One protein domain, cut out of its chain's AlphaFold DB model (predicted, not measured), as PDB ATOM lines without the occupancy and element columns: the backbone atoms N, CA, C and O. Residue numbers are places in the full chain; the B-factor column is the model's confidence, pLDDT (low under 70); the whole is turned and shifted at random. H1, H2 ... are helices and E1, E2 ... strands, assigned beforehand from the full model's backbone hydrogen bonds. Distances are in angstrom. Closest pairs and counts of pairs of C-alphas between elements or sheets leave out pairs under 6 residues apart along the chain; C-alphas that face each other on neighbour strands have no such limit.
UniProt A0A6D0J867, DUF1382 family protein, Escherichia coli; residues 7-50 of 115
ATOM      1  N   ASN A   7       3.584 -24.910 -35.948       88.38
ATOM      2  CA  ASN A   7       4.553 -25.971 -36.193       88.38
ATOM      3  C   ASN A   7       5.958 -25.380 -36.357       88.38
ATOM      4  O   ASN A   7       6.144 -24.354 -37.017       88.38
ATOM      5  N   ILE A   8       6.954 -26.065 -35.806       88.75
ATOM      6  CA  ILE A   8       8.361 -25.688 -35.957       88.75
ATOM      7  C   ILE A   8       8.926 -26.459 -37.145       88.75
ATOM      8  O   ILE A   8       8.886 -27.687 -37.160       88.75
ATOM      9  N   ARG A   9       9.431 -25.743 -38.154       86.25
ATOM     10  CA  ARG A   9      10.009 -26.319 -39.374       86.25
ATOM     11  C   ARG A   9      11.442 -25.829 -39.524       86.25
ATOM     12  O   ARG A   9      11.661 -24.624 -39.621       86.25
ATOM     13  N   VAL A  10      12.388 -26.759 -39.560       84.81
ATOM     14  CA  VAL A  10      13.813 -26.485 -39.768       84.81
ATOM     15  C   VAL A  10      14.338 -27.469 -40.808       84.81
ATOM     16  O   VAL A  10      14.463 -28.661 -40.535       84.81
ATOM     17  N   GLY A  11      14.603 -26.979 -42.021       81.69
ATOM     18  CA  GLY A  11      15.029 -27.815 -43.146       81.69
ATOM     19  C   GLY A  11      14.050 -28.959 -43.428       81.69
ATOM     20  O   GLY A  11      12.876 -28.716 -43.715       81.69
ATOM     21  N   ALA A  12      14.536 -30.201 -43.340       78.75
ATOM     22  CA  ALA A  12      13.724 -31.408 -43.535       78.75
ATOM     23  C   ALA A  12      12.948 -31.844 -42.273       78.75
ATOM     24  O   ALA A  12      12.070 -32.702 -42.351       78.75
ATOM     25  N   ILE A  13      13.244 -31.255 -41.110       83.06
ATOM     26  CA  ILE A  13      12.656 -31.625 -39.821       83.06
ATOM     27  C   ILE A  13      11.451 -30.734 -39.514       83.06
ATOM     28  O   ILE A  13      11.507 -29.508 -39.624       83.06
ATOM     29  N   THR A  14      10.341 -31.350 -39.104       87.75
ATOM     30  CA  THR A  14       9.133 -30.636 -38.666       87.75
ATOM     31  C   THR A  14       8.643 -31.192 -37.337       87.75
ATOM     32  O   THR A  14       8.349 -32.380 -37.236       87.75
ATOM     33  N   PHE A  15       8.519 -30.335 -36.323       88.81
ATOM     34  CA  PHE A  15       7.846 -30.669 -35.071       88.81
ATOM     35  C   PHE A  15       6.436 -30.087 -35.084       88.81
ATOM     36  O   PHE A  15       6.240 -28.872 -35.191       88.81
ATOM     37  N   VAL A  16       5.447 -30.968 -34.964       88.75
ATOM     38  CA  VAL A  16       4.028 -30.606 -35.041       88.75
ATOM     39  C   VAL A  16       3.520 -30.220 -33.658       88.75
ATOM     40  O   VAL A  16       3.749 -30.948 -32.689       88.75
ATOM     41  N   TYR A  17       2.821 -29.092 -33.544       88.69
ATOM     42  CA  TYR A  17       2.193 -28.711 -32.283       88.69
ATOM     43  C   TYR A  17       0.985 -29.610 -31.995       88.69
ATOM     44  O   TYR A  17       0.047 -29.700 -32.786       88.69
ATOM     45  N   SER A  18       0.987 -30.274 -30.842       84.31
ATOM     46  CA  SER A  18      -0.155 -31.039 -30.346       84.31
ATOM     47  C   SER A  18      -0.896 -30.237 -29.288       84.31
ATOM     48  O   SER A  18      -0.363 -29.962 -28.210       84.31
ATOM     49  N   VAL A  19      -2.164 -29.936 -29.568       84.44
ATOM     50  CA  VAL A  19      -3.065 -29.261 -28.624       84.44
ATOM     51  C   VAL A  19      -3.310 -30.136 -27.391       84.44
ATOM     52  O   VAL A  19      -3.192 -29.661 -26.263       84.44
ATOM     53  N   THR A  20      -3.551 -31.438 -27.583       84.94
ATOM     54  CA  THR A  20      -3.823 -32.398 -26.497       84.94
ATOM     55  C   THR A  20      -2.647 -32.535 -25.534       84.94
ATOM     56  O   THR A  20      -2.843 -32.629 -24.324       84.94
ATOM     57  N   LYS A  21      -1.411 -32.516 -26.051       83.31
ATOM     58  CA  LYS A  21      -0.193 -32.635 -25.232       83.31
ATOM     59  C   LYS A  21       0.428 -31.278 -24.852       83.31
ATOM     60  O   LYS A  21       1.425 -31.258 -24.128       83.31
ATOM     61  N   ARG A  22      -0.167 -30.162 -25.304       85.50
ATOM     62  CA  ARG A  22       0.278 -28.768 -25.103       85.50
ATOM     63  C   ARG A  22       1.769 -28.563 -25.395       85.50
ATOM     64  O   ARG A  22       2.502 -28.007 -24.577       85.50
ATOM     65  N   GLY A  23       2.230 -29.044 -26.545       88.44
ATOM     66  CA  GLY A  23       3.635 -28.939 -26.934       88.44
ATOM     67  C   GLY A  23       3.932 -29.526 -28.308       88.44
ATOM     68  O   GLY A  23       3.064 -30.105 -28.957       88.44
ATOM     69  N   TRP A  24       5.180 -29.385 -28.735       90.94
ATOM     70  CA  TRP A  24       5.689 -29.857 -30.016       90.94
ATOM     71  C   TRP A  24       6.077 -31.330 -29.935       90.94
ATOM     72  O   TRP A  24       6.877 -31.729 -29.085       90.94
ATOM     73  N   VAL A  25       5.481 -32.135 -30.808       87.44
ATOM     74  CA  VAL A  25       5.711 -33.574 -30.888       87.44
ATOM     75  C   VAL A  25       6.949 -33.838 -31.730       87.44
ATOM     76  O   VAL A  25       7.043 -33.415 -32.884       87.44
ATOM     77  N   PHE A  26       7.881 -34.557 -31.122       77.62
ATOM     78  CA  PHE A  26       9.086 -35.069 -31.744       77.62
ATOM     79  C   PHE A  26       8.803 -36.415 -32.444       77.62
ATOM     80  O   PHE A  26       8.124 -37.264 -31.848       77.62
ATOM     81  N   PRO A  27       9.323 -36.663 -33.664       67.81
ATOM     82  CA  PRO A  27       9.343 -38.005 -34.253       67.81
ATOM     83  C   PRO A  27      10.161 -38.946 -33.352       67.81
ATOM     84  O   PRO A  27      11.380 -38.862 -33.314       67.81
ATOM     85  N   GLY A  28       9.490 -39.782 -32.552       66.31
ATOM     86  CA  GLY A  28      10.112 -40.516 -31.434       66.31
ATOM     87  C   GLY A  28       9.375 -40.402 -30.090       66.31
ATOM     88  O   GLY A  28       9.893 -40.848 -29.073       66.31
ATOM     89  N   LEU A  29       8.161 -39.831 -30.082       61.81
ATOM     90  CA  LEU A  29       7.171 -39.826 -28.984       61.81
ATOM     91  C   LEU A  29       7.414 -38.860 -27.810       61.81
ATOM     92  O   LEU A  29       6.541 -38.725 -26.947       61.81
ATOM     93  N   SER A  30       8.509 -38.105 -27.806       78.69
ATOM     94  CA  SER A  30       8.753 -37.033 -26.829       78.69
ATOM     95  C   SER A  30       7.931 -35.776 -27.149       78.69
ATOM     96  O   SER A  30       7.757 -35.416 -28.313       78.69
ATOM     97  N   VAL A  31       7.456 -35.058 -26.126       88.00
ATOM     98  CA  VAL A  31       6.799 -33.748 -26.300       88.00
ATOM     99  C   VAL A  31       7.616 -32.658 -25.636       88.00
ATOM    100  O   VAL A  31       7.899 -32.714 -24.439       88.00
ATOM    101  N   ILE A  32       7.957 -31.635 -26.408       88.88
ATOM    102  CA  ILE A  32       8.719 -30.480 -25.944       88.88
ATOM    103  C   ILE A  32       7.745 -29.321 -25.773       88.88
ATOM    104  O   ILE A  32       7.054 -28.950 -26.710       88.88
ATOM    105  N   ARG A  33       7.667 -28.740 -24.573       88.38
ATOM    106  CA  ARG A  33       6.775 -27.594 -24.292       88.38
ATOM    107  C   ARG A  33       7.436 -26.234 -24.489       88.38
ATOM    108  O   ARG A  33       6.743 -25.229 -24.545       88.38
ATOM    109  N   ASN A  34       8.765 -26.186 -24.535       88.38
ATOM    110  CA  ASN A  34       9.500 -24.944 -24.725       88.38
ATOM    111  C   ASN A  34       9.800 -24.752 -26.227       88.38
ATOM    112  O   ASN A  34      10.524 -25.582 -26.785       88.38
ATOM    113  N   PRO A  35       9.297 -23.681 -26.869       86.75
ATOM    114  CA  PRO A  35       9.469 -23.463 -28.306       86.75
ATOM    115  C   PRO A  35      10.933 -23.266 -28.708       86.75
ATOM    116  O   PRO A  35      11.368 -23.811 -29.714       86.75
ATOM    117  N   LEU A  36      11.729 -22.558 -27.899       88.62
ATOM    118  CA  LEU A  36      13.151 -22.331 -28.179       88.62
ATOM    119  C   LEU A  36      13.959 -23.628 -28.077       88.62
ATOM    120  O   LEU A  36      14.871 -23.860 -28.866       88.62
ATOM    121  N   LYS A  37      13.613 -24.497 -27.121       88.50
ATOM    122  CA  LYS A  37      14.236 -25.822 -26.999       88.50
ATOM    123  C   LYS A  37      13.867 -26.722 -28.181       88.50
ATOM    124  O   LYS A  37      14.727 -27.433 -28.685       88.50
ATOM    125  N   ALA A  38      12.610 -26.675 -28.619       87.44
ATOM    126  CA  ALA A  38      12.138 -27.402 -29.791       87.44
ATOM    127  C   ALA A  38      12.834 -26.919 -31.076       87.44
ATOM    128  O   ALA A  38      13.296 -27.747 -31.853       87.44
ATOM    129  N   GLN A  39      12.993 -25.602 -31.242       88.50
ATOM    130  CA  GLN A  39      13.729 -24.985 -32.346       88.50
ATOM    131  C   GLN A  39      15.195 -25.436 -32.380       88.50
ATOM    132  O   GLN A  39      15.637 -25.971 -33.392       88.50
ATOM    133  N   ARG A  40      15.933 -25.298 -31.266       89.19
ATOM    134  CA  ARG A  40      17.346 -25.717 -31.201       89.19
ATOM    135  C   ARG A  40      17.527 -27.203 -31.475       89.19
ATOM    136  O   ARG A  40      18.454 -27.577 -32.174       89.19
ATOM    137  N   LEU A  41      16.645 -28.051 -30.941       87.12
ATOM    138  CA  LEU A  41      16.716 -29.488 -31.196       87.12
ATOM    139  C   LEU A  41      16.424 -29.808 -32.669       87.12
ATOM    140  O   LEU A  41      17.078 -30.668 -33.249       87.12
ATOM    141  N   ALA A  42      15.462 -29.120 -33.288       86.69
ATOM    142  CA  ALA A  42      15.190 -29.279 -34.713       86.69
ATOM    143  C   ALA A  42      16.395 -28.848 -35.570       86.69
ATOM    144  O   ALA A  42      16.732 -29.546 -36.522       86.69
ATOM    145  N   GLU A  43      17.080 -27.760 -35.204       87.31
ATOM    146  CA  GLU A  43      18.340 -27.319 -35.825       87.31
ATOM    147  C   GLU A  43      19.474 -28.327 -35.616       87.31
ATOM    148  O   GLU A  43      20.140 -28.696 -36.578       87.31
ATOM    149  N   GLU A  44      19.660 -28.835 -34.398       86.12
ATOM    150  CA  GLU A  44      20.670 -29.847 -34.079       86.12
ATOM    151  C   GLU A  44      20.465 -31.122 -34.903       86.12
ATOM    152  O   GLU A  44      21.410 -31.638 -35.496       86.12
ATOM    153  N   ILE A  45      19.226 -31.602 -35.008       83.00
ATOM    154  CA  ILE A  45      18.899 -32.795 -35.796       83.00
ATOM    155  C   ILE A  45      19.048 -32.515 -37.285       83.00
ATOM    156  O   ILE A  45      19.605 -33.339 -38.005       83.00
ATOM    157  N   ASN A  46      18.612 -31.349 -37.761       80.25
ATOM    158  CA  ASN A  46      18.812 -30.968 -39.152       80.25
ATOM    159  C   ASN A  46      20.305 -30.822 -39.493       80.25
ATOM    160  O   ASN A  46      20.693 -31.143 -40.605       80.25
ATOM    161  N   ASN A  47      21.162 -30.425 -38.556       77.50
ATOM    162  CA  ASN A  47      22.608 -30.384 -38.781       77.50
ATOM    163  C   ASN A  47      23.241 -31.781 -38.690       77.50
ATOM    164  O   ASN A  47      24.070 -32.139 -39.523       77.50
ATOM    165  N   LYS A  48      22.810 -32.606 -37.729       73.19
ATOM    166  CA  LYS A  48      23.325 -33.966 -37.518       73.19
ATOM    167  C   LYS A  48      22.905 -34.939 -38.628       73.19
ATOM    168  O   LYS A  48      23.681 -35.812 -38.987       73.19
ATOM    169  N   TRP A  49      21.685 -34.809 -39.154       63.06
ATOM    170  CA  TRP A  49      21.100 -35.721 -40.152       63.06
ATOM    171  C   TRP A  49      20.984 -35.060 -41.532       63.06
ATOM    172  O   TRP A  49      21.199 -35.699 -42.556       63.06
ATOM    173  N   GLY A  50      20.702 -33.758 -41.598       53.78
ATOM    174  CA  GLY A  50      20.737 -33.009 -42.862       53.78
ATOM    175  C   GLY A  50      22.155 -32.757 -43.382       53.78
ATOM    176  O   GLY A  50      22.302 -32.444 -44.560       53.78
TER     177      GLY A  50
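Overview. This is residues 7 to 50 of the 115 residues of the protein "DUF1382 family protein" of Escherichia coli (UniProt A0A6D0J867). A small sheet of three strands has one helix, H1, over one face, running along the strands, and no named helix on its other face. The long strand E2 is in the middle of the sheet, with short E1 beside its first half and short E3 beside its second half. The printed part has 44 residues with three named strands and one named helix, in the order E1, E2, E3, H1; the sheet's order is E1, E2, E3, antiparallel throughout, and the class is mixed, helices and strands. The whole is compact, with a radius of gyration of the C-alphas of 9.6 A, and its outline is elongated, 30 by 18 by 14 A.

Along the chain. Look first for E2, residues 13 to 18: from C-alpha 13 at (12.656, -31.625, -39.821) it runs 15.9 A to C-alpha 18. Before it find E1, residues 8 to 10, 6.7 A long, which begins at C-alpha 8 at (8.361, -25.688, -35.957). After it comes E3, residues 23 to 25, 6.4 A long. H1, residues 35 to 50, runs 20.7 A and ends at C-alpha 50 at (20.737, -33.009, -42.862).

Arrangement. Start at the sheet, a meander, in which each strand is the antiparallel neighbour of the one before. The hairpin E1 and E2 has an angle of 177 degrees between directions; look for N 8 and O 15 at 3.0 A and N 15 and O 8 at 2.8 A. In the hairpin E2 and E3 the angle is 133 degrees, with N 18 and O 23 at 2.8 A. The pairing is staggered: E2 pairs with E1 over residues 13 to 15 and with E3 over residues 16 to 18. Residues 24 to 25 of E3 also pair, antiparallel, with residues 31 to 32. H1 is on the sheet, making two layers, a helix on one face of a sheet, at a height over the sheet of 7.7 A. It lies over E2 and, only just, over E1, on which 3 of its C-alphas fall. On the local plane H1 and E2 stand at 25 degrees, along the strands. The closest C-alphas of E1 and H1 are those of Val 10 and Ala 42, 5.9 A apart. In H1 every O i to N i+4 pair is within hydrogen-bond range.

Size, cuts and confidence. The two C-alphas farthest apart, those of Thr 20 and Gly 50, are 29.5 A apart. The printed part has no cut. The links E1 to E2 and E2 to E3 are tight, and E3 to H1 is short, with 9 residues. The mean pLDDT of the printed part is 82.9; look for values under 70 at residues 27 to 29 and 49 to 50.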